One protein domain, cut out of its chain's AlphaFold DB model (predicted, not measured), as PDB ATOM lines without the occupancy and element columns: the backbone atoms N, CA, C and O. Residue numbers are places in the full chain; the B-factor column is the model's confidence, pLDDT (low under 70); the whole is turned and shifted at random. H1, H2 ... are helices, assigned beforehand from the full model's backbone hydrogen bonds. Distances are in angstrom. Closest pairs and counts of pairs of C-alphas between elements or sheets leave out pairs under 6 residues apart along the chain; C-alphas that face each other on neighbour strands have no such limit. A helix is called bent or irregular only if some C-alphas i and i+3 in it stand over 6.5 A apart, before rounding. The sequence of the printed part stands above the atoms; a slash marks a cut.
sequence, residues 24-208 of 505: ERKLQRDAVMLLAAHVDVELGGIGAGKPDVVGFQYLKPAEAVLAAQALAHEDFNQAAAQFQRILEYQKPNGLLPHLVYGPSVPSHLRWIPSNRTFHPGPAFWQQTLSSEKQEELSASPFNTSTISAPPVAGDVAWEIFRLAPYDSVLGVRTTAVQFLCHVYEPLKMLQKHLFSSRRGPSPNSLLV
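AT A GLANCE: This is residues 24 to 208 of the 505 residues of an uncharacterized protein of Phytophthora parasitica P1976 (UniProt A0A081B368). Four helices stand side by side as a block, H3, H4 and H7 with H8a, the first arm of a long bent helix; its second arm, H8b, slants away past one end of this block. Past that same end, where H3 begins and H4 ends, lies a loop-rich part with the short H5 and H6, while H1 meets H3 with residues 32 to 35 and H2 is set off among loops. You read 185 printed residues with eight named helices, H1 to H8 in chain order, and no named strand; the class is all helix, though under half of the residues, 88, are in named elements. The whole is compact, with a radius of gyration of the C-alphas of 17.9 A and spans of 57 by 46 by 28 A.

IN THESE COORDINATES: Begin with H8, residues 174 to 198, assigned as one helix by its hydrogen bonds but bent: C-alphas 182 and 185 are 7.1 A apart. Find C-alpha 174 at (315.952, 279.796, 268.730); from there arm H8a, residues 174 to 182, runs 12.6 A, and arm H8b, residues 185 to 198, runs 19.7 A to C-alpha 198 at (333.068, 291.942, 240.001). Look next at H7, residues 153 to 163, 15.3 A; H3, residues 61 to 71, 14.9 A; and H4, residues 76 to 87, 16.7 A. H1, residues 24 to 36, runs 18.2 A from C-alpha 24 at (338.965, 296.443, 281.025). The short ones are H2, residues 51 to 54; H5, residues 122 to 126; and H6, residues 131 to 137.

HOW THE PARTS SIT: H3, H4 and H7 form an up-and-down bundle, each running against the one before it. H3 and H4, a helical hairpin, touch at a shallow tilt of 5 degrees, with closest C-alphas Ala 68 and Ala 79 at 4.6 A. H7 touches H3 at Gln 69 and Ile 160, C-alphas 5.3 A apart, the same way. H7 and H8a, also a hairpin, touch at Phe 161 and Ala 176, closest C-alphas 5.5 A apart. H1 and H3 only just touch, with 3 pairs of C-alphas within 8 A, at a steep tilt of 45 degrees. H2, H5 and H6 touch no helix. Every O i to N i+4 pair is within hydrogen-bond range in H1, H3, H4, H5, H6, H7, H8a and H8b; H2 is too short for one.

THE WHOLE: The C-alphas of Ser 130 and Val 169, the two farthest apart, are 57.4 A apart. The printed part has no cut. The links H1 to H2, H4 to H5 and H6 to H7 are long. Confidence is under 70 at residues 127 to 141 and 167 to 172.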
ATOM      1  N   GLU A  24     339.739 297.029 282.129       82.12
ATOM      2  CA  GLU A  24     338.965 296.443 281.025       82.12
ATOM      3  C   GLU A  24     337.469 296.751 281.152       82.12
ATOM      4  O   GLU A  24     336.794 297.005 280.156       82.12
ATOM      5  N   ARG A  25     336.942 296.798 282.384       84.19
ATOM      6  CA  ARG A  25     335.527 297.108 282.632       84.19
ATOM      7  C   ARG A  25     335.219 298.564 282.332       84.19
ATOM      8  O   ARG A  25     334.137 298.862 281.826       84.19
ATOM      9  N   LYS A  26     336.129 299.481 282.666       88.50
ATOM     10  CA  LYS A  26     336.006 300.887 282.276       88.50
ATOM     11  C   LYS A  26     336.082 301.025 280.761       88.50
ATOM     12  O   LYS A  26     335.233 301.708 280.204       88.50
ATOM     13  N   LEU A  27     337.022 300.350 280.101       87.12
ATOM     14  CA  LEU A  27     337.131 300.376 278.642       87.12
ATOM     15  C   LEU A  27     335.854 299.858 277.964       87.12
ATOM     16  O   LEU A  27     335.320 300.525 277.082       87.12
ATOM     17  N   GLN A  28     335.326 298.715 278.409       87.00
ATOM     18  CA  GLN A  28     334.066 298.159 277.915       87.00
ATOM     19  C   GLN A  28     332.906 299.137 278.130       87.00
ATOM     20  O   GLN A  28     332.154 299.424 277.202       87.00
ATOM     21  N   ARG A  29     332.788 299.721 279.329       90.25
ATOM     22  CA  ARG A  29     331.754 300.719 279.634       90.25
ATOM     23  C   ARG A  29     331.868 301.957 278.748       90.25
ATOM     24  O   ARG A  29     330.857 302.421 278.229       90.25
ATOM     25  N   ASP A  30     333.076 302.481 278.569       91.94
ATOM     26  CA  ASP A  30     333.345 303.648 277.730       91.94
ATOM     27  C   ASP A  30     333.010 303.343 276.258       91.94
ATOM     28  O   ASP A  30     332.396 304.175 275.590       91.94
ATOM     29  N   ALA A  31     333.310 302.133 275.771       90.81
ATOM     30  CA  ALA A  31     332.937 301.677 274.432       90.81
ATOM     31  C   ALA A  31     331.413 301.561 274.255       90.81
ATOM     32  O   ALA A  31     330.872 302.048 273.263       90.81
ATOM     33  N   VAL A  32     330.695 300.993 275.228       90.38
ATOM     34  CA  VAL A  32     329.224 300.903 275.196       90.38
ATOM     35  C   VAL A  32     328.588 302.295 275.212       90.38
ATOM     36  O   VAL A  32     327.696 302.575 274.411       90.38
ATOM     37  N   MET A  33     329.073 303.201 276.067       92.69
ATOM     38  CA  MET A  33     328.609 304.594 276.088       92.69
ATOM     39  C   MET A  33     328.893 305.309 274.764       92.69
ATOM     40  O   MET A  33     328.071 306.106 274.307       92.69
ATOM     41  N   LEU A  34     330.034 305.021 274.130       91.88
ATOM     42  CA  LEU A  34     330.373 305.567 272.823       91.88
ATOM     43  C   LEU A  34     329.383 305.094 271.751       91.88
ATOM     44  O   LEU A  34     328.860 305.937 271.025       91.88
ATOM     45  N   LEU A  35     329.090 303.791 271.683       92.50
ATOM     46  CA  LEU A  35     328.118 303.221 270.742       92.50
ATOM     47  C   LEU A  35     326.720 303.814 270.960       92.50
ATOM     48  O   LEU A  35     326.103 304.287 270.007       92.50
ATOM     49  N   ALA A  36     326.262 303.886 272.213       92.12
ATOM     50  CA  ALA A  36     324.973 304.478 272.573       92.12
ATOM     51  C   ALA A  36     324.862 305.952 272.140       92.12
ATOM     52  O   ALA A  36     323.823 306.378 271.640       92.12
ATOM     53  N   ALA A  37     325.944 306.726 272.271       92.19
ATOM     54  CA  ALA A  37     325.977 308.131 271.865       92.19
ATOM     55  C   ALA A  37     325.964 308.346 270.337       92.19
ATOM     56  O   ALA A  37     325.854 309.491 269.896       92.19
ATOM     57  N   HIS A  38     326.115 307.280 269.549       93.12
ATOM     58  CA  HIS A  38     326.133 307.298 268.086       93.12
ATOM     59  C   HIS A  38     324.902 306.626 267.464       93.12
ATOM     60  O   HIS A  38     324.825 306.521 266.241       93.12
ATOM     61  N   VAL A  39     323.940 306.170 268.270       93.06
ATOM     62  CA  VAL A  39     322.695 305.586 267.761       93.06
ATOM     63  C   VAL A  39     321.902 306.645 266.996       93.06
ATOM     64  O   VAL A  39     321.546 307.688 267.542       93.06
ATOM     65  N   ASP A  40     321.584 306.336 265.747       92.75
ATOM     66  CA  ASP A  40     320.629 307.069 264.931       92.75
ATOM     67  C   ASP A  40     319.337 306.252 264.843       92.75
ATOM     68  O   ASP A  40     319.310 305.160 264.278       92.75
ATOM     69  N   VAL A  41     318.266 306.761 265.452       90.94
ATOM     70  CA  VAL A  41     316.986 306.043 265.545       90.94
ATOM     71  C   VAL A  41     316.274 305.978 264.192       90.94
ATOM     72  O   VAL A  41     315.630 304.976 263.893       90.94
ATOM     73  N   GLU A  42     316.399 307.008 263.351       90.75
ATOM     74  CA  GLU A  42     315.712 307.056 262.054       90.75
ATOM     75  C   GLU A  42     316.403 306.154 261.028       90.75
ATOM     76  O   GLU A  42     315.749 305.411 260.285       90.75
ATOM     77  N   LEU A  43     317.740 306.178 261.032       92.12
ATOM     78  CA  LEU A  43     318.560 305.259 260.249       92.12
ATOM     79  C   LEU A  43     318.670 303.863 260.894       92.12
ATOM     80  O   LEU A  43     319.183 302.929 260.283       92.12
ATOM     81  N   GLY A  44     318.154 303.705 262.115       92.62
ATOM     82  CA  GLY A  44     318.042 302.437 262.829       92.62
ATOM     83  C   GLY A  44     319.376 301.719 263.029       92.62
ATOM     84  O   GLY A  44     319.444 300.493 262.939       92.62
ATOM     85  N   GLY A  45     320.441 302.479 263.278       93.75
ATOM     86  CA  GLY A  45     321.771 301.928 263.484       93.75
ATOM     87  C   GLY A  45     322.759 302.927 264.060       93.75
ATOM     88  O   GLY A  45     322.468 304.107 264.225       93.75
ATOM     89  N   ILE A  46     323.947 302.436 264.390       94.38
ATOM     90  CA  ILE A  46     325.011 303.259 264.966       94.38
ATOM     91  C   ILE A  46     325.766 303.966 263.839       94.38
ATOM     92  O   ILE A  46     326.370 303.321 262.979       94.38
ATOM     93  N   GLY A  47     325.705 305.297 263.847       90.50
ATOM     94  CA  GLY A  47     326.362 306.173 262.888       90.50
ATOM     95  C   GLY A  47     327.882 306.216 263.055       90.50
ATOM     96  O   GLY A  47     328.423 305.994 264.136       90.50
ATOM     97  N   ALA A  48     328.579 306.575 261.977       84.31
ATOM     98  CA  ALA A  48     330.041 306.714 261.956       84.31
ATOM     99  C   ALA A  48     330.562 307.898 262.801       84.31
ATOM    100  O   ALA A  48     331.752 308.001 263.086       84.31
ATOM    101  N   GLY A  49     329.676 308.818 263.179       83.31
ATOM    102  CA  GLY A  49     329.965 309.960 264.034       83.31
ATOM    103  C   GLY A  49     328.665 310.565 264.557       83.31
ATOM    104  O   GLY A  49     327.600 310.338 263.981       83.31
ATOM    105  N   LYS A  50     328.735 311.333 265.647       81.69
ATOM    106  CA  LYS A  50     327.548 312.008 266.184       81.69
ATOM    107  C   LYS A  50     326.985 313.008 265.163       81.69
ATOM    108  O   LYS A  50     327.782 313.723 264.546       81.69
ATOM    109  N   PRO A  51     325.656 313.133 265.002       70.44
ATOM    110  CA  PRO A  51     325.069 314.048 264.021       70.44
ATOM    111  C   PRO A  51     325.516 315.507 264.189       70.44
ATOM    112  O   PRO A  51     325.830 316.179 263.206       70.44
ATOM    113  N   ASP A  52     325.634 315.981 265.432       78.62
ATOM    114  CA  ASP A  52     326.118 317.326 265.765       78.62
ATOM    115  C   ASP A  52     327.608 317.512 265.463       78.62
ATOM    116  O   ASP A  52     328.043 318.646 265.268       78.62
ATOM    117  N   VAL A  53     328.380 316.418 265.394       82.31
ATOM    118  CA  VAL A  53     329.804 316.395 265.038       82.31
ATOM    119  C   VAL A  53     330.004 316.270 263.534       82.31
ATOM    120  O   VAL A  53     330.852 316.978 263.009       82.31
ATOM    121  N   VAL A  54     329.249 315.437 262.819       80.56
ATOM    122  CA  VAL A  54     329.438 315.246 261.368       80.56
ATOM    123  C   VAL A  54     328.675 316.287 260.532       80.56
ATOM    124  O   VAL A  54     329.065 316.615 259.408       80.56
ATOM    125  N   GLY A  55     327.634 316.892 261.103       82.75
ATOM    126  CA  GLY A  55     326.888 318.002 260.505       82.75
ATOM    127  C   GLY A  55     325.794 317.587 259.520       82.75
ATOM    128  O   GLY A  55     325.164 318.456 258.928       82.75
ATOM    129  N   PHE A  56     325.565 316.288 259.329       87.25
ATOM    130  CA  PHE A  56     324.436 315.740 258.579       87.25
ATOM    131  C   PHE A  56     324.213 314.275 258.968       87.25
ATOM    132  O   PHE A  56     325.111 313.615 259.491       87.25
ATOM    133  N   GLN A  57     323.008 313.782 258.709       89.31
ATOM    134  CA  GLN A  57     322.582 312.440 259.078       89.31
ATOM    135  C   GLN A  57     322.959 311.428 257.991       89.31
ATOM    136  O   GLN A  57     322.506 311.531 256.849       89.31
ATOM    137  N   TYR A  58     323.796 310.449 258.320       91.62
ATOM    138  CA  TYR A  58     324.189 309.397 257.386       91.62
ATOM    139  C   TYR A  58     324.683 308.156 258.122       91.62
ATOM    140  O   TYR A  58     325.085 308.204 259.284       91.62
ATOM    141  N   LEU A  59     324.700 307.047 257.394       93.88
ATOM    142  CA  LEU A  59     325.158 305.757 257.868       93.88
ATOM    143  C   LEU A  59     326.105 305.144 256.844       93.88
ATOM    144  O   LEU A  59     325.892 305.253 255.634       93.88
ATOM    145  N   LYS A  60     327.139 304.467 257.337       95.56
ATOM    146  CA  LYS A  60     328.007 303.609 256.532       95.56
ATOM    147  C   LYS A  60     327.697 302.154 256.867       95.56
ATOM    148  O   LYS A  60     328.124 301.695 257.928       95.56
ATOM    149  N   PRO A  61     326.980 301.408 256.009       97.38
ATOM    150  CA  PRO A  61     326.493 300.070 256.348       97.38
ATOM    151  C   PRO A  61     327.560 299.094 256.856       97.38
ATOM    152  O   PRO A  61     327.307 298.404 257.836       97.38
ATOM    153  N   ALA A  62     328.768 299.066 256.276       97.62
ATOM    154  CA  ALA A  62     329.846 298.187 256.756       97.62
ATOM    155  C   ALA A  62     330.322 298.521 258.183       97.62
ATOM    156  O   ALA A  62     330.607 297.617 258.965       97.62
ATOM    157  N   GLU A  63     330.394 299.806 258.537       96.06
ATOM    158  CA  GLU A  63     330.752 300.243 259.892       96.06
ATOM    159  C   GLU A  63     329.588 299.980 260.862       96.06
ATOM    160  O   GLU A  63     329.795 299.480 261.966       96.06
ATOM    161  N   ALA A  64     328.350 300.219 260.421       97.31
ATOM    162  CA  ALA A  64     327.146 300.013 261.220       97.31
ATOM    163  C   ALA A  64     326.898 298.537 261.578       97.31
ATOM    164  O   ALA A  64     326.440 298.243 262.684       97.31
ATOM    165  N   VAL A  65     327.222 297.592 260.683       98.00
ATOM    166  CA  VAL A  65     327.152 296.161 261.019       98.00
ATOM    167  C   VAL A  65     328.261 295.751 261.993       98.00
ATOM    168  O   VAL A  65     327.995 294.974 262.906       98.00
ATOM    169  N   LEU A  66     329.477 296.300 261.876       97.31
ATOM    170  CA  LEU A  66     330.542 296.067 262.863       97.31
ATOM    171  C   LEU A  66     330.149 296.614 264.243       97.31
ATOM    172  O   LEU A  66     330.369 295.952 265.255       97.31
ATOM    173  N   ALA A  67     329.500 297.779 264.283       96.25
ATOM    174  CA  ALA A  67     328.931 298.327 265.508       96.25
ATOM    175  C   ALA A  67     327.810 297.438 266.077       96.25
ATOM    176  O   ALA A  67     327.737 297.267 267.291       96.25
ATOM    177  N   ALA A  68     326.986 296.810 265.226       97.19
ATOM    178  CA  ALA A  68     325.998 295.824 265.665       97.19
ATOM    179  C   ALA A  68     326.668 294.592 266.300       97.19
ATOM    180  O   ALA A  68     326.222 294.124 267.342       97.19
ATOM    181  N   GLN A  69     327.778 294.101 265.738       96.38
ATOM    182  CA  GLN A  69     328.550 293.025 266.368       96.38
ATOM    183  C   GLN A  69     329.109 293.433 267.729       96.38
ATOM    184  O   GLN A  69     329.038 292.639 268.663       96.38
ATOM    185  N   ALA A  70     329.623 294.656 267.865       93.81
ATOM    186  CA  ALA A  70     330.063 295.164 269.161       93.81
ATOM    187  C   ALA A  70     328.899 295.208 270.171       93.81
ATOM    188  O   ALA A  70     329.057 294.759 271.303       93.81
ATOM    189  N   LEU A  71     327.713 295.655 269.740       93.56
ATOM    190  CA  LEU A  71     326.488 295.645 270.549       93.56
ATOM    191  C   LEU A  71     326.067 294.240 270.988       93.56
ATOM    192  O   LEU A  71     325.567 294.082 272.095       93.56
ATOM    193  N   ALA A  72     326.301 293.215 270.163       94.31
ATOM    194  CA  ALA A  72     325.896 291.840 270.459       94.31
ATOM    195  C   ALA A  72     326.601 291.239 271.688       94.31
ATOM    196  O   ALA A  72     326.127 290.235 272.214       94.31
ATOM    197  N   HIS A  73     327.706 291.839 272.150       90.19
ATOM    198  CA  HIS A  73     328.340 291.474 273.419       90.19
ATOM    199  C   HIS A  73     327.496 291.861 274.647       90.19
ATOM    200  O   HIS A  73     327.629 291.219 275.685       90.19
ATOM    201  N   GLU A  74     326.631 292.872 274.525       89.69
ATOM    202  CA  GLU A  74     325.761 293.364 275.602       89.69
ATOM    203  C   GLU A  74     324.297 292.976 275.376       89.69
ATOM    204  O   GLU A  74     323.635 292.454 276.271       89.69
ATOM    205  N   ASP A  75     323.789 293.215 274.164       92.44
ATOM    206  CA  ASP A  75     322.401 292.966 273.788       92.44
ATOM    207  C   ASP A  75     322.326 292.370 272.377       92.44
ATOM    208  O   ASP A  75     322.365 293.058 271.350       92.44
ATOM    209  N   PHE A  76     322.189 291.044 272.336       94.38
ATOM    210  CA  PHE A  76     322.022 290.296 271.095       94.38
ATOM    211  C   PHE A  76     320.782 290.734 270.301       94.38
ATOM    212  O   PHE A  76     320.842 290.812 269.075       94.38
ATOM    213  N   ASN A  77     319.658 291.016 270.965       94.56
ATOM    214  CA  ASN A  77     318.407 291.332 270.277       94.56
ATOM    215  C   ASN A  77     318.488 292.706 269.616       94.56
ATOM    216  O   ASN A  77     318.077 292.861 268.464       94.56
ATOM    217  N   GLN A  78     319.071 293.681 270.315       95.00
ATOM    218  CA  GLN A  78     319.324 295.003 269.755       95.00
ATOM    219  C   GLN A  78     320.289 294.925 268.565       95.00
ATOM    220  O   GLN A  78     320.024 295.518 267.519       95.00
ATOM    221  N   ALA A  79     321.367 294.146 268.688       96.44
ATOM    222  CA  ALA A  79     322.307 293.912 267.596       96.44
ATOM    223  C   ALA A  79     321.651 293.253 266.375       96.44
ATOM    224  O   ALA A  79     321.857 293.695 265.244       96.44
ATOM    225  N   ALA A  80     320.846 292.211 266.596       96.75
ATOM    226  CA  ALA A  80     320.130 291.493 265.549       96.75
ATOM    227  C   ALA A  80     319.136 292.406 264.815       96.75
ATOM    228  O   ALA A  80     319.097 292.395 263.583       96.75
ATOM    229  N   ALA A  81     318.380 293.223 265.556       96.56
ATOM    230  CA  ALA A  81     317.441 294.191 264.998       96.56
ATOM    231  C   ALA A  81     318.159 295.285 264.193       96.56
ATOM    232  O   ALA A  81     317.777 295.554 263.055       96.56
ATOM    233  N   GLN A  82     319.241 295.859 264.734       97.31
ATOM    234  CA  GLN A  82     320.065 296.828 264.011       97.31
ATOM    235  C   GLN A  82     320.606 296.217 262.717       97.31
ATOM    236  O   GLN A  82     320.456 296.804 261.654       97.31
ATOM    237  N   PHE A  83     321.203 295.026 262.776       98.50
ATOM    238  CA  PHE A  83     321.780 294.382 261.597       98.50
ATOM    239  C   PHE A  83     320.726 294.109 260.512       98.50
ATOM    240  O   PHE A  83     320.982 294.377 259.338       98.50
ATOM    241  N   GLN A  84     319.539 293.615 260.889       97.31
ATOM    242  CA  GLN A  84     318.413 293.443 259.960       97.31
ATOM    243  C   GLN A  84     318.026 294.778 259.316       97.31
ATOM    244  O   GLN A  84     317.939 294.856 258.092       97.31
ATOM    245  N   ARG A  85     317.912 295.841 260.118       96.25
ATOM    246  CA  ARG A  85     317.598 297.187 259.633       96.25
ATOM    247  C   ARG A  85     318.647 297.724 258.656       96.25
ATOM    248  O   ARG A  85     318.278 298.323 257.652       96.25
ATOM    249  N   ILE A  86     319.941 297.464 258.880       97.44
ATOM    250  CA  ILE A  86     321.000 297.852 257.929       97.44
ATOM    251  C   ILE A  86     320.810 297.182 256.562       97.44
ATOM    252  O   ILE A  86     321.075 297.800 255.528       97.44
ATOM    253  N   LEU A  87     320.362 295.926 256.535       96.75
ATOM    254  CA  LEU A  87     320.158 295.195 255.285       96.75
ATOM    255  C   LEU A  87     318.959 295.701 254.476       96.75
ATOM    256  O   LEU A  87     318.935 295.493 253.266       96.75
ATOM    257  N   GLU A  88     318.019 296.430 255.079       95.25
ATOM    258  CA  GLU A  88     316.914 297.075 254.349       95.25
ATOM    259  C   GLU A  88     317.397 298.180 253.392       95.25
ATOM    260  O   GLU A  88     316.688 298.546 252.456       95.25
ATOM    261  N   TYR A  89     318.624 298.685 253.574       95.38
ATOM    262  CA  TYR A  89     319.265 299.622 252.643       95.38
ATOM    263  C   TYR A  89     319.853 298.951 251.397       95.38
ATOM    264  O   TYR A  89     320.371 299.637 250.510       95.38
ATOM    265  N   GLN A  90     319.813 297.621 251.322       94.88
ATOM    266  CA  GLN A  90     320.235 296.880 250.144       94.88
ATOM    267  C   GLN A  90     319.344 297.226 248.944       94.88
ATOM    268  O   GLN A  90     318.119 297.285 249.032       94.88
ATOM    269  N   LYS A  91     319.965 297.437 247.784       91.69
ATOM    270  CA  LYS A  91     319.247 297.682 246.530       91.69
ATOM    271  C   LYS A  91     318.616 296.388 246.001       91.69
ATOM    272  O   LYS A  91     319.145 295.310 246.276       91.69
ATOM    273  N   PRO A  92     317.571 296.459 245.151       89.50
ATOM    274  CA  PRO A  92     316.913 295.269 244.593       89.50
ATOM    275  C   PRO A  92     317.857 294.283 243.884       89.50
ATOM    276  O   PRO A  92     317.624 293.078 243.883       89.50
ATOM    277  N   ASN A  93     318.959 294.778 243.312       86.62
ATOM    278  CA  ASN A  93     319.976 293.955 242.656       86.62
ATOM    279  C   ASN A  93     320.947 293.247 243.626       86.62
ATOM    280  O   ASN A  93     321.847 292.552 243.157       86.62
ATOM    281  N   GLY A  94     320.801 293.439 244.940       93.81
ATOM    282  CA  GLY A  94     321.648 292.878 245.992       93.81
ATOM    283  C   GLY A  94     322.779 293.792 246.478       93.81
ATOM    284  O   GLY A  94     323.428 293.467 247.469       93.81
ATOM    285  N   LEU A  95     323.040 294.940 245.847       93.94
ATOM    286  CA  LEU A  95     324.111 295.841 246.284       93.94
ATOM    287  C   LEU A  95     323.798 296.454 247.657       93.94
ATOM    288  O   LEU A  95     322.790 297.140 247.809       93.94
ATOM    289  N   LEU A  96     324.702 296.292 248.624       96.88
ATOM    290  CA  LEU A  96     324.686 297.066 249.867       96.88
ATOM    291  C   LEU A  96     325.531 298.338 249.661       96.88
ATOM    292  O   LEU A  96     326.739 298.219 249.437       96.88
ATOM    293  N   PRO A  97     324.939 299.545 249.688       95.69
ATOM    294  CA  PRO A  97     325.657 300.779 249.375       95.69
ATOM    295  C   PRO A  97     326.666 301.159 250.468       95.69
ATOM    296  O   PRO A  97     326.455 300.878 251.643       95.69
ATOM    297  N   HIS A  98     327.751 301.846 250.099       95.19
ATOM    298  CA  HIS A  98     328.733 302.389 251.050       95.19
ATOM    299  C   HIS A  98     328.152 303.472 251.977       95.19
ATOM    300  O   HIS A  98     328.545 303.550 253.140       95.19
ATOM    301  N   LEU A  99     327.234 304.305 251.474       94.56
ATOM    302  CA  LEU A  99     326.594 305.396 252.213       94.56
ATOM    303  C   LEU A  99     325.077 305.340 252.072       94.56
ATOM    304  O   LEU A  99     324.548 305.125 250.979       94.56
ATOM    305  N   VAL A 100     324.403 305.638 253.175       95.00
ATOM    306  CA  VAL A 100     322.966 305.891 253.265       95.00
ATOM    307  C   VAL A 100     322.788 307.269 253.888       95.00
ATOM    308  O   VAL A 100     323.336 307.530 254.955       95.00
ATOM    309  N   TYR A 101     322.048 308.157 253.232       93.44
ATOM    310  CA  TYR A 101     321.725 309.478 253.769       93.44
ATOM    311  C   TYR A 101     320.378 309.431 254.480       93.44
ATOM    312  O   TYR A 101     319.416 308.855 253.968       93.44
ATOM    313  N   GLY A 102     320.319 310.054 255.655       90.62
ATOM    314  CA  GLY A 102     319.089 310.191 256.420       90.62
ATOM    315  C   GLY A 102     318.089 311.151 255.776       90.62
ATOM    316  O   GLY A 102     318.462 311.954 254.911       90.62
ATOM    317  N   PRO A 103     316.814 311.093 256.191       88.44
ATOM    318  CA  PRO A 103     315.754 311.952 255.662       88.44
ATOM    319  C   PRO A 103     316.033 313.447 255.868       88.44
ATOM    320  O   PRO A 103     315.528 314.273 255.106       88.44
ATOM    321  N   SER A 104     316.872 313.812 256.845       87.62
ATOM    322  CA  SER A 104     317.268 315.203 257.078       87.62
ATOM    323  C   SER A 104     318.196 315.774 255.993       87.62
ATOM    324  O   SER A 104     318.490 316.970 256.019       87.62
ATOM    325  N   VAL A 105     318.720 314.945 255.083       90.25
ATOM    326  CA  VAL A 105     319.669 315.351 254.039       90.25
ATOM    327  C   VAL A 105     318.922 315.578 252.723       90.25
ATOM    328  O   VAL A 105     318.438 314.613 252.124       90.25
ATOM    329  N   PRO A 106     318.847 316.822 252.215       90.69
ATOM    330  CA  PRO A 106     318.125 317.090 250.979       90.69
ATOM    331  C   PRO A 106     318.718 316.338 249.779       90.69
ATOM    332  O   PRO A 106     319.915 316.422 249.497       90.69
ATOM    333  N   SER A 107     317.858 315.645 249.029       90.31
ATOM    334  CA  SER A 107     318.248 314.811 247.881       90.31
ATOM    335  C   SER A 107     318.924 315.591 246.751       90.31
ATOM    336  O   SER A 107     319.750 315.041 246.036       90.31
ATOM    337  N   HIS A 108     318.620 316.882 246.603       89.69
ATOM    338  CA  HIS A 108     319.181 317.737 245.554       89.69
ATOM    339  C   HIS A 108     320.627 318.190 245.829       89.69
ATOM    340  O   HIS A 108     321.255 318.804 244.962       89.69
ATOM    341  N   LEU A 109     321.179 317.914 247.017       91.31
ATOM    342  CA  LEU A 109     322.543 318.314 247.349       91.31
ATOM    343  C   LEU A 109     323.558 317.438 246.622       91.31
ATOM    344  O   LEU A 109     323.707 316.250 246.906       91.31
ATOM    345  N   ARG A 110     324.306 318.052 245.703       90.50
ATOM    346  CA  ARG A 110     325.463 317.416 245.057       90.50
ATOM    347  C   ARG A 110     326.652 317.325 246.007       90.50
ATOM    348  O   ARG A 110     327.375 316.339 245.996       90.50
ATOM    349  N   TRP A 111     326.829 318.345 246.834       91.00
ATOM    350  CA  TRP A 111     327.869 318.433 247.848       91.00
ATOM    351  C   TRP A 111     327.213 318.810 249.166       91.00
ATOM    352  O   TRP A 111     326.302 319.638 249.187       91.00
ATOM    353  N   ILE A 112     327.641 318.180 250.257       87.88
ATOM    354  CA  ILE A 112     327.106 318.489 251.579       87.88
ATOM    355  C   ILE A 112     327.747 319.800 252.065       87.88
ATOM    356  O   ILE A 112     328.976 319.871 252.111       87.88
ATOM    357  N   PRO A 113     326.964 320.821 252.462       79.94
ATOM    358  CA  PRO A 113     327.477 322.108 252.937       79.94
ATOM    359  C   PRO A 113     327.953 322.008 254.396       79.94
ATOM    360  O   PRO A 113     327.529 322.761 255.267       79.94
ATOM    361  N   SER A 114     328.803 321.026 254.690       79.19
ATOM    362  CA  SER A 114     329.419 320.817 255.997       79.19
ATOM    363  C   SER A 114     330.926 320.767 255.809       79.19
ATOM    364  O   SER A 114     331.437 319.925 255.076       79.19
ATOM    365  N   ASN A 115     331.657 321.610 256.539       74.06
ATOM    366  CA  ASN A 115     333.122 321.556 256.589       74.06
ATOM    367  C   ASN A 115     333.647 320.340 257.376       74.06
ATOM    368  O   ASN A 115     334.846 320.223 257.621       74.06
ATOM    369  N   ARG A 116     332.754 319.454 257.826       76.50
ATOM    370  CA  ARG A 116     333.077 318.317 258.689       76.50
ATOM    371  C   ARG A 116     333.106 316.989 257.942       76.50
ATOM    372  O   ARG A 116     333.537 315.988 258.518       76.50
ATOM    373  N   THR A 117     332.759 316.988 256.656       71.56
ATOM    374  CA  THR A 117     332.778 315.809 255.785       71.56
ATOM    375  C   THR A 117     333.504 316.053 254.468       71.56
ATOM    376  O   THR A 117     333.653 317.186 254.028       71.56
ATOM    377  N   PHE A 118     333.952 314.966 253.849       76.88
ATOM    378  CA  PHE A 118     334.600 314.935 252.538       76.88
ATOM    379  C   PHE A 118     333.747 314.189 251.494       76.88
ATOM    380  O   PHE A 118     334.219 313.865 250.407       76.88
ATOM    381  N   HIS A 119     332.499 313.843 251.813       81.44
ATOM    382  CA  HIS A 119     331.666 313.023 250.934       81.44
ATOM    383  C   HIS A 119     330.885 313.861 249.903       81.44
ATOM    384  O   HIS A 119     330.373 314.932 250.246       81.44
ATOM    385  N   PRO A 120     330.713 313.362 248.661       91.50
ATOM    386  CA  PRO A 120     329.669 313.869 247.775       91.50
ATOM    387  C   PRO A 120     328.280 313.628 248.382       91.50
ATOM    388  O   PRO A 120     328.097 312.655 249.102       91.50
ATOM    389  N   GLY A 121     327.302 314.485 248.088       92.06
ATOM    390  CA  GLY A 121     325.918 314.369 248.569       92.06
ATOM    391  C   GLY A 121     325.015 313.496 247.680       92.06
ATOM    392  O   GLY A 121     325.459 313.014 246.636       92.06
ATOM    393  N   PRO A 122     323.734 313.290 248.047       91.56
ATOM    394  CA  PRO A 122     322.806 312.423 247.313       91.56
ATOM    395  C   PRO A 122     322.720 312.688 245.801       91.56
ATOM    396  O   PRO A 122     322.807 311.746 245.015       91.56
ATOM    397  N   ALA A 123     322.628 313.952 245.372       89.88
ATOM    398  CA  ALA A 123     322.472 314.282 243.953       89.88
ATOM    399  C   ALA A 123     323.717 313.958 243.119       89.88
ATOM    400  O   ALA A 123     323.611 313.798 241.905       89.88
ATOM    401  N   PHE A 124     324.898 313.858 243.739       90.94
ATOM    402  CA  PHE A 124     326.098 313.380 243.048       90.94
ATOM    403  C   PHE A 124     325.926 311.921 242.612       90.94
ATOM    404  O   PHE A 124     326.264 311.569 241.488       90.94
ATOM    405  N   TRP A 125     325.327 311.097 243.473       87.88
ATOM    406  CA  TRP A 125     325.090 309.675 243.218       87.88
ATOM    407  C   TRP A 125     323.866 309.407 242.325       87.88
ATOM    408  O   TRP A 125     323.678 308.296 241.844       87.88
ATOM    409  N   GLN A 126     323.005 310.397 242.087       79.12
ATOM    410  CA  GLN A 126     321.787 310.242 241.270       79.12
ATOM    411  C   GLN A 126     321.962 310.726 239.822       79.12
ATOM    412  O   GLN A 126     321.085 310.540 238.983       79.12
ATOM    413  N   GLN A 127     323.098 311.349 239.513       61.06
ATOM    414  CA  GLN A 127     323.263 312.300 238.414       61.06
ATOM    415  C   GLN A 127     323.255 311.743 236.982       61.06
ATOM    416  O   GLN A 127     323.492 312.497 236.040       61.06
ATOM    417  N   THR A 128     323.048 310.443 236.776       50.66
ATOM    418  CA  THR A 128     323.097 309.852 235.422       50.66
ATOM    419  C   THR A 128     322.193 308.634 235.264       50.66
ATOM    420  O   THR A 128     322.477 307.732 234.482       50.66
ATOM    421  N   LEU A 129     321.094 308.588 236.012       50.78
ATOM    422  CA  LEU A 129     320.045 307.619 235.725       50.78
ATOM    423  C   LEU A 129     319.200 308.169 234.574       50.78
ATOM    424  O   LEU A 129     318.703 309.290 234.656       50.78
ATOM    425  N   SER A 130     319.073 307.408 233.483       48.91
ATOM    426  CA  SER A 130     318.012 307.649 232.503       48.91
ATOM    427  C   SER A 130     316.660 307.610 233.219       48.91
ATOM    428  O   SER A 130     316.524 306.886 234.206       48.91
ATOM    429  N   SER A 131     315.662 308.350 232.730       50.41
ATOM    430  CA  SER A 131     314.344 308.450 233.375       50.41
ATOM    431  C   SER A 131     313.730 307.079 233.716       50.41
ATOM    432  O   SER A 131     313.120 306.931 234.766       50.41
ATOM    433  N   GLU A 132     313.980 306.051 232.893       46.22
ATOM    434  CA  GLU A 132     313.547 304.660 233.122       46.22
ATOM    435  C   GLU A 132     314.320 303.948 234.254       46.22
ATOM    436  O   GLU A 132     313.722 303.274 235.087       46.22
ATOM    437  N   LYS A 133     315.648 304.129 234.361       49.28
ATOM    438  CA  LYS A 133     316.441 303.577 235.485       49.28
ATOM    439  C   LYS A 133     316.202 304.326 236.789       49.28
ATOM    440  O   LYS A 133     316.429 303.785 237.873       49.28
ATOM    441  N   GLN A 134     315.759 305.572 236.683       49.16
ATOM    442  CA  GLN A 134     315.306 306.361 237.813       49.16
ATOM    443  C   GLN A 134     314.079 305.714 238.458       49.16
ATOM    444  O   GLN A 134     314.048 305.663 239.677       49.16
ATOM    445  N   GLU A 135     313.147 305.134 237.693       46.84
ATOM    446  CA  GLU A 135     311.977 304.423 238.235       46.84
ATOM    447  C   GLU A 135     312.344 303.095 238.927       46.84
ATOM    448  O   GLU A 135     311.855 302.830 240.025       46.84
ATOM    449  N   GLU A 136     313.268 302.297 238.371       46.66
ATOM    450  CA  GLU A 136     313.726 301.046 239.013       46.66
ATOM    451  C   GLU A 136     314.544 301.282 240.299       46.66
ATOM    452  O   GLU A 136     314.418 300.530 241.268       46.66
ATOM    453  N   LEU A 137     315.368 302.338 240.350       46.38
ATOM    454  CA  LEU A 137     316.118 302.727 241.557       46.38
ATOM    455  C   LEU A 137     315.287 303.577 242.535       46.38
ATOM    456  O   LEU A 137     315.588 303.580 243.729       46.38
ATOM    457  N   SER A 138     314.221 304.233 242.061       44.78
ATOM    458  CA  SER A 138     313.214 304.948 242.868       44.78
ATOM    459  C   SER A 138     312.358 304.007 243.720       44.78
ATOM    460  O   SER A 138     311.575 304.479 244.544       44.78
ATOM    461  N   ALA A 139     312.489 302.689 243.558       48.41
ATOM    462  CA  ALA A 139     311.853 301.726 244.449       48.41
ATOM    463  C   ALA A 139     312.433 301.759 245.877       48.41
ATOM    464  O   ALA A 139     311.750 301.358 246.818       48.41
ATOM    465  N   SER A 140     313.674 302.238 246.064       57.09
ATOM    466  CA  SER A 140     314.232 302.438 247.404       57.09
ATOM    467  C   SER A 140     313.844 303.824 247.926       57.09
ATOM    468  O   SER A 140     314.178 304.821 247.285       57.09
ATOM    469  N   PRO A 141     313.208 303.935 249.106       65.44
ATOM    470  CA  PRO A 141     312.864 305.231 249.690       65.44
ATOM    471  C   PRO A 141     314.098 306.011 250.189       65.44
ATOM    472  O   PRO A 141     313.952 307.112 250.718       65.44
ATOM    473  N   PHE A 142     315.308 305.453 250.059       80.44
ATOM    474  CA  PHE A 142     316.524 305.984 250.664       80.44
ATOM    475  C   PHE A 142     317.495 306.564 249.635       80.44
ATOM    476  O   PHE A 142     317.824 305.952 248.616       80.44
ATOM    477  N   ASN A 143     318.054 307.725 249.965       90.31
ATOM    478  CA  ASN A 143     319.180 308.293 249.239       90.31
ATOM    479  C   ASN A 143     320.448 307.501 249.594       90.31
ATOM    480  O   ASN A 143     320.857 307.478 250.754       90.31
ATOM    481  N   THR A 144     321.089 306.859 248.617       92.94
ATOM    482  CA  THR A 144     322.262 305.996 248.847       92.94
ATOM    483  C   THR A 144     323.365 306.237 247.818       92.94
ATOM    484  O   THR A 144     323.107 306.730 246.719       92.94
ATOM    485  N   SER A 145     324.610 305.882 248.151       92.44
ATOM    486  CA  SER A 145     325.689 305.824 247.156       92.44
ATOM    487  C   SER A 145     325.482 304.677 246.156       92.44
ATOM    488  O   SER A 145     324.670 303.771 246.357       92.44
ATOM    489  N   THR A 146     326.247 304.664 245.066       89.25
ATOM    490  CA  THR A 146     326.248 303.567 244.071       89.25
ATOM    491  C   THR A 146     327.438 302.628 244.170       89.25
ATOM    492  O   THR A 146     327.423 301.567 243.554       89.25
ATOM    493  N   ILE A 147     328.437 302.973 244.973       91.38
ATOM    494  CA  ILE A 147     329.546 302.078 245.305       91.38
ATOM    495  C   ILE A 147     329.158 301.107 246.426       91.38
ATOM    496  O   ILE A 147     328.312 301.432 247.270       91.38
ATOM    497  N   SER A 148     329.782 299.927 246.440       94.88
ATOM    498  CA  SER A 148     329.538 298.905 247.460       94.88
ATOM    499  C   SER A 148     330.141 299.293 248.806       94.88
ATOM    500  O   SER A 148     331.223 299.869 248.879       94.88
ATOM    501  N   ALA A 149     329.488 298.898 249.893       97.12
ATOM    502  CA  ALA A 149     330.151 298.796 251.186       97.12
ATOM    503  C   ALA A 149     331.227 297.683 251.155       97.12
ATOM    504  O   ALA A 149     331.072 296.721 250.389       97.12
ATOM    505  N   PRO A 150     332.277 297.767 251.999       98.12
ATOM    506  CA  PRO A 150     333.186 296.649 252.243       98.12
ATOM    507  C   PRO A 150     332.434 295.338 252.538       98.12
ATOM    508  O   PRO A 150     331.519 295.341 253.372       98.12
ATOM    509  N   PRO A 151     332.784 294.208 251.888       97.31
ATOM    510  CA  PRO A 151     331.967 292.992 251.890       97.31
ATOM    511  C   PRO A 151     332.156 292.146 253.161       97.31
ATOM    512  O   PRO A 151     332.525 290.976 253.103       97.31
ATOM    513  N   VAL A 152     331.897 292.733 254.332       98.12
ATOM    514  CA  VAL A 152     332.097 292.099 255.649       98.12
ATOM    515  C   VAL A 152     330.805 291.533 256.260       98.12
ATOM    516  O   VAL A 152     330.858 290.716 257.176       98.12
ATOM    517  N   ALA A 153     329.633 291.941 255.757       98.44
ATOM    518  CA  ALA A 153     328.342 291.672 256.400       98.44
ATOM    519  C   ALA A 153     328.067 290.175 256.644       98.44
ATOM    520  O   ALA A 153     327.523 289.816 257.685       98.44
ATOM    521  N   GLY A 154     328.483 289.292 255.729       98.06
ATOM    522  CA  GLY A 154     328.280 287.848 255.884       98.06
ATOM    523  C   GLY A 154     329.051 287.253 257.064       98.06
ATOM    524  O   GLY A 154     328.525 286.398 257.775       98.06
ATOM    525  N   ASP A 155     330.281 287.717 257.299       98.38
ATOM    526  CA  ASP A 155     331.051 287.318 258.479       98.38
ATOM    527  C   ASP A 155     330.474 287.924 259.755       98.38
ATOM    528  O   ASP A 155     330.264 287.205 260.724       98.38
ATOM    529  N   VAL A 156     330.127 289.209 259.733       98.56
ATOM    530  CA  VAL A 156     329.569 289.904 260.900       98.56
ATOM    531  C   VAL A 156     328.265 289.258 261.382       98.56
ATOM    532  O   VAL A 156     328.094 289.055 262.583       98.56
ATOM    533  N   ALA A 157     327.370 288.854 260.473       98.69
ATOM    534  CA  ALA A 157     326.165 288.104 260.837       98.69
ATOM    535  C   ALA A 157     326.501 286.789 261.554       98.69
ATOM    536  O   ALA A 157     325.885 286.434 262.560       98.69
ATOM    537  N   TRP A 158     327.505 286.063 261.058       97.94
ATOM    538  CA  TRP A 158     327.963 284.838 261.702       97.94
ATOM    539  C   TRP A 158     328.544 285.111 263.095       97.94
ATOM    540  O   TRP A 158     328.260 284.365 264.028       97.94
ATOM    541  N   GLU A 159     329.306 286.189 263.265       96.31
ATOM    542  CA  GLU A 159     329.845 286.599 264.564       96.31
ATOM    543  C   GLU A 159     328.747 286.965 265.570       96.31
ATOM    544  O   GLU A 159     328.761 286.451 266.688       96.31
ATOM    545  N   ILE A 160     327.745 287.749 265.160       97.12
ATOM    546  CA  ILE A 160     326.573 288.073 265.991       97.12
ATOM    547  C   ILE A 160     325.861 286.790 266.442       97.12
ATOM    548  O   ILE A 160     325.592 286.614 267.629       97.12
ATOM    549  N   PHE A 161     325.630 285.839 265.531       96.31
ATOM    550  CA  PHE A 161     325.045 284.541 265.881       96.31
ATOM    551  C   PHE A 161     325.882 283.766 266.913       96.31
ATOM    552  O   PHE A 161     325.325 283.117 267.803       96.31
ATOM    553  N   ARG A 162     327.219 283.827 266.827       93.25
ATOM    554  CA  ARG A 162     328.111 283.161 267.792       93.25
ATOM    555  C   ARG A 162     328.035 283.787 269.184       93.25
ATOM    556  O   ARG A 162     328.112 283.027 270.153       93.25
ATOM    557  N   LEU A 163     327.834 285.101 269.269       92.88
ATOM    558  CA  LEU A 163     327.681 285.850 270.521       92.88
ATOM    559  C   LEU A 163     326.322 285.640 271.200       92.88
ATOM    560  O   LEU A 163     326.202 285.895 272.394       92.88
ATOM    561  N   ALA A 164     325.320 285.137 270.473       90.12
ATOM    562  CA  ALA A 164     323.992 284.914 271.028       90.12
ATOM    563  C   ALA A 164     324.022 284.023 272.289       90.12
ATOM    564  O   ALA A 164     324.671 282.963 272.275       90.12
ATOM    565  N   PRO A 165     323.291 284.401 273.356       81.75
ATOM    566  CA  PRO A 165     323.142 283.553 274.528       81.75
ATOM    567  C   PRO A 165     322.396 282.260 274.168       81.75
ATOM    568  O   PRO A 165     321.710 282.155 273.151       81.75
ATOM    569  N   TYR A 166     322.534 281.238 275.010       75.94
ATOM    570  CA  TYR A 166     321.705 280.042 274.887       75.94
ATOM    571  C   TYR A 166     320.298 280.345 275.417       75.94
ATOM    572  O   TYR A 166     320.149 280.693 276.585       75.94
ATOM    573  N   ASP A 167     319.278 280.194 274.568       65.19
ATOM    574  CA  ASP A 167     317.894 280.583 274.888       65.19
ATOM    575  C   ASP A 167     317.179 279.593 275.838       65.19
ATOM    576  O   ASP A 167     316.108 279.896 276.359       65.19
ATOM    577  N   SER A 168     317.723 278.389 276.078       54.38
ATOM    578  CA  SER A 168     317.033 277.350 276.863       54.38
ATOM    579  C   SER A 168     317.955 276.385 277.619       54.38
ATOM    580  O   SER A 168     319.092 276.134 277.220       54.38
ATOM    581  N   VAL A 169     317.401 275.746 278.662       51.75
ATOM    582  CA  VAL A 169     317.990 274.611 279.417       51.75
ATOM    583  C   VAL A 169     318.320 273.409 278.505       51.75
ATOM    584  O   VAL A 169     319.114 272.549 278.875       51.75
ATOM    585  N   LEU A 170     317.751 273.368 277.293       52.84
ATOM    586  CA  LEU A 170     317.969 272.340 276.266       52.84
ATOM    587  C   LEU A 170     319.005 272.743 275.195       52.84
ATOM    588  O   LEU A 170     319.249 271.976 274.268       52.84
ATOM    589  N   GLY A 171     319.628 273.924 275.306       59.09
ATOM    590  CA  GLY A 171     320.776 274.326 274.485       59.09
ATOM    591  C   GLY A 171     320.465 274.838 273.072       59.09
ATOM    592  O   GLY A 171     321.398 275.089 272.308       59.09
ATOM    593  N   VAL A 172     319.194 275.028 272.704       62.25
ATOM    594  CA  VAL A 172     318.815 275.567 271.383       62.25
ATOM    595  C   VAL A 172     318.803 277.097 271.420       62.25
ATOM    596  O   VAL A 172     318.232 277.676 272.342       62.25
ATOM    597  N   ARG A 173     319.427 277.741 270.422       75.44
ATOM    598  CA  ARG A 173     319.464 279.202 270.227       75.44
ATOM    599  C   ARG A 173     318.366 279.664 269.255       75.44
ATOM    600  O   ARG A 173     318.668 280.093 268.143       75.44
ATOM    601  N   THR A 174     317.095 279.490 269.611       84.31
ATOM    602  CA  THR A 174     315.952 279.796 268.730       84.31
ATOM    603  C   THR A 174     315.959 281.235 268.217       84.31
ATOM    604  O   THR A 174     315.749 281.454 267.026       84.31
ATOM    605  N   THR A 175     316.273 282.211 269.070       88.62
ATOM    606  CA  THR A 175     316.320 283.634 268.704       88.62
ATOM    607  C   THR A 175     317.472 283.909 267.741       88.62
ATOM    608  O   THR A 175     317.332 284.643 266.762       88.62
ATOM    609  N   ALA A 176     318.612 283.253 267.967       92.19
ATOM    610  CA  ALA A 176     319.772 283.367 267.095       92.19
ATOM    611  C   ALA A 176     319.538 282.719 265.724       92.19
ATOM    612  O   ALA A 176     319.941 283.269 264.700       92.19
ATOM    613  N   VAL A 177     318.859 281.569 265.689       93.81
ATOM    614  CA  VAL A 177     318.446 280.927 264.435       93.81
ATOM    615  C   VAL A 177     317.464 281.825 263.691       93.81
ATOM    616  O   VAL A 177     317.678 282.065 262.507       93.81
ATOM    617  N   GLN A 178     316.467 282.399 264.371       94.12
ATOM    618  CA  GLN A 178     315.522 283.339 263.763       94.12
ATOM    619  C   GLN A 178     316.236 284.541 263.127       94.12
ATOM    620  O   GLN A 178     315.920 284.921 262.001       94.12
ATOM    621  N   PHE A 179     317.240 285.105 263.806       95.81
ATOM    622  CA  PHE A 179     318.088 286.147 263.229       95.81
ATOM    623  C   PHE A 179     318.730 285.691 261.909       95.81
ATOM    624  O   PHE A 179     318.631 286.406 260.912       95.81
ATOM    625  N   LEU A 180     319.318 284.488 261.872       96.62
ATOM    626  CA  LEU A 180     319.889 283.921 260.647       96.62
ATOM    627  C   LEU A 180     318.845 283.724 259.538       96.62
ATOM    628  O   LEU A 180     319.165 283.965 258.374       96.62
ATOM    629  N   CYS A 181     317.612 283.333 259.880       95.50
ATOM    630  CA  CYS A 181     316.521 283.186 258.915       95.50
ATOM    631  C   CYS A 181     316.245 284.511 258.182       95.50
ATOM    632  O   CYS A 181     316.113 284.511 256.960       95.50
ATOM    633  N   HIS A 182     316.219 285.635 258.907       95.81
ATOM    634  CA  HIS A 182     315.944 286.954 258.324       95.81
ATOM    635  C   HIS A 182     317.087 287.482 257.448       95.81
ATOM    636  O   HIS A 182     316.841 288.141 256.441       95.81
ATOM    637  N   VAL A 183     318.342 287.209 257.815       97.38
ATOM    638  CA  VAL A 183     319.500 287.818 257.133       97.38
ATOM    639  C   VAL A 183     320.070 286.964 256.002       97.38
ATOM    640  O   VAL A 183     320.824 287.480 255.179       97.38
ATOM    641  N   TYR A 184     319.729 285.673 255.919       97.44
ATOM    642  CA  TYR A 184     320.323 284.767 254.929       97.44
ATOM    643  C   TYR A 184     320.068 285.199 253.482       97.44
ATOM    644  O   TYR A 184     321.014 285.266 252.694       97.44
ATOM    645  N   GLU A 185     318.818 285.510 253.125       95.94
ATOM    646  CA  GLU A 185     318.471 285.864 251.745       95.94
ATOM    647  C   GLU A 185     319.120 287.187 251.299       95.94
ATOM    648  O   GLU A 185     319.800 287.174 250.267       95.94
ATOM    649  N   PRO A 186     319.047 288.296 252.071       97.00
ATOM    650  CA  PRO A 186     319.773 289.523 251.737       97.00
ATOM    651  C   PRO A 186     321.286 289.313 251.589       97.00
ATOM    652  O   PRO A 186     321.901 289.784 250.629       97.00
ATOM    653  N   LEU A 187     321.913 288.546 252.491       98.25
ATOM    654  CA  LEU A 187     323.347 288.254 252.408       98.25
ATOM    655  C   LEU A 187     323.692 287.422 251.167       98.25
ATOM    656  O   LEU A 187     324.697 287.688 250.507       98.25
ATOM    657  N   LYS A 188     322.848 286.451 250.800       97.31
ATOM    658  CA  LYS A 188     322.992 285.674 249.561       97.31
ATOM    659  C   LYS A 188     322.846 286.553 248.322       97.31
ATOM    660  O   LYS A 188     323.597 286.370 247.364       97.31
ATOM    661  N   MET A 189     321.925 287.512 248.334       96.56
ATOM    662  CA  MET A 189     321.756 288.474 247.244       96.56
ATOM    663  C   MET A 189     322.984 289.375 247.090       96.56
ATOM    664  O   MET A 189     323.493 289.507 245.978       96.56
ATOM    665  N   LEU A 190     323.534 289.900 248.193       97.38
ATOM    666  CA  LEU A 190     324.784 290.674 248.186       97.38
ATOM    667  C   LEU A 190     325.937 289.862 247.607       97.38
ATOM    668  O   LEU A 190     326.674 290.316 246.732       97.38
ATOM    669  N   GLN A 191     326.052 288.624 248.069       95.94
ATOM    670  CA  GLN A 191     327.065 287.692 247.629       95.94
ATOM    671  C   GLN A 191     326.992 287.440 246.117       95.94
ATOM    672  O   GLN A 191     327.993 287.568 245.411       95.94
ATOM    673  N   LYS A 192     325.801 287.087 245.615       95.50
ATOM    674  CA  LYS A 192     325.566 286.832 244.189       95.50
ATOM    675  C   LYS A 192     325.816 288.091 243.359       95.50
ATOM    676  O   LYS A 192     326.452 287.979 242.317       95.50
ATOM    677  N   HIS A 193     325.400 289.262 243.844       94.88
ATOM    678  CA  HIS A 193     325.633 290.551 243.192       94.88
ATOM    679  C   HIS A 193     327.123 290.857 243.006       94.88
ATOM    680  O   HIS A 193     327.564 291.203 241.910       94.88
ATOM    681  N   LEU A 194     327.927 290.729 244.065       94.81
ATOM    682  CA  LEU A 194     329.360 291.020 243.989       94.81
ATOM    683  C   LEU A 194     330.087 290.008 243.102       94.81
ATOM    684  O   LEU A 194     330.906 290.393 242.272       94.81
ATOM    685  N   PHE A 195     329.746 288.724 243.200       93.50
ATOM    686  CA  PHE A 195     330.348 287.710 242.343       93.50
ATOM    687  C   PHE A 195     329.967 287.851 240.867       93.50
ATOM    688  O   PHE A 195     330.819 287.630 240.013       93.50
ATOM    689  N   SER A 196     328.726 288.216 240.544       91.06
ATOM    690  CA  SER A 196     328.313 288.393 239.149       91.06
ATOM    691  C   SER A 196     328.867 289.680 238.539       91.06
ATOM    692  O   SER A 196     329.235 289.688 237.369       91.06
ATOM    693  N   SER A 197     328.958 290.757 239.324       88.38
ATOM    694  CA  SER A 197     329.386 292.062 238.817       88.38
ATOM    695  C   SER A 197     330.902 292.271 238.845       88.38
ATOM    696  O   SER A 197     331.410 293.067 238.056       88.38
ATOM    697  N   ARG A 198     331.647 291.620 239.749       89.31
ATOM    698  CA  ARG A 198     333.068 291.942 240.001       89.31
ATOM    699  C   ARG A 198     334.056 290.868 239.577       89.31
ATOM    700  O   ARG A 198     335.253 291.128 239.626       89.31
ATOM    701  N   ARG A 199     333.590 289.676 239.209       87.25
ATOM    702  CA  ARG A 199     334.481 288.566 238.859       87.25
ATOM    703  C   ARG A 199     335.210 288.857 237.550       87.25
ATOM    704  O   ARG A 199     334.604 289.345 236.596       87.25
ATOM    705  N   GLY A 200     336.506 288.559 237.526       77.00
ATOM    706  CA  GLY A 200     337.311 288.590 236.310       77.00
ATOM    707  C   GLY A 200     336.848 287.563 235.258       77.00
ATOM    708  O   GLY A 200     335.888 286.815 235.464       77.00
ATOM    709  N   PRO A 201     337.540 287.476 234.110       73.75
ATOM    710  CA  PRO A 201     337.096 286.674 232.964       73.75
ATOM    711  C   PRO A 201     337.072 285.158 233.231       73.75
ATOM    712  O   PRO A 201     336.369 284.419 232.546       73.75
ATOM    713  N   SER A 202     337.830 284.678 234.222       79.62
ATOM    714  CA  SER A 202     337.840 283.265 234.621       79.62
ATOM    715  C   SER A 202     336.791 282.983 235.707       79.62
ATOM    716  O   SER A 202     336.648 283.782 236.638       79.62
ATOM    717  N   PRO A 203     336.100 281.825 235.678       75.31
ATOM    718  CA  PRO A 203     335.114 281.456 236.697       75.31
ATOM    719  C   PRO A 203     335.683 281.379 238.124       75.31
ATOM    720  O   PRO A 203     334.920 281.559 239.071       75.31
ATOM    721  N   ASN A 204     336.997 281.163 238.267       85.31
ATOM    722  CA  ASN A 204     337.723 281.110 239.542       85.31
ATOM    723  C   ASN A 204     338.746 282.254 239.649       85.31
ATOM    724  O   ASN A 204     339.875 282.037 240.072       85.31
ATOM    725  N   SER A 205     338.400 283.448 239.169       88.06
ATOM    726  CA  SER A 205     339.241 284.644 239.308       88.06
ATOM    727  C   SER A 205     338.971 285.388 240.615       88.06
ATOM    728  O   SER A 205     337.953 285.166 241.282       88.06
ATOM    729  N   LEU A 206     339.888 286.295 240.956       92.56
ATOM    730  CA  LEU A 206     339.660 287.311 241.973       92.56
ATOM    731  C   LEU A 206     338.505 288.234 241.563       92.56
ATOM    732  O   LEU A 206     338.103 288.326 240.397       92.56
ATOM    733  N   LEU A 207     337.954 288.917 242.560       93.12
ATOM    734  CA  LEU A 207     337.018 290.004 242.360       93.12
ATOM    735  C   LEU A 207     337.751 291.336 242.275       93.12
ATOM    736  O   LEU A 207     338.748 291.577 242.956       93.12
ATOM    737  N   VAL A 208     337.178 292.214 241.469       91.62
ATOM    738  CA  VAL A 208     337.693 293.544 241.197       91.62
ATOM    739  C   VAL A 208     336.978 294.576 242.074       91.62
ATOM    740  O   VAL A 208     335.781 294.842 241.901       91.62
TER     741      VAL A 208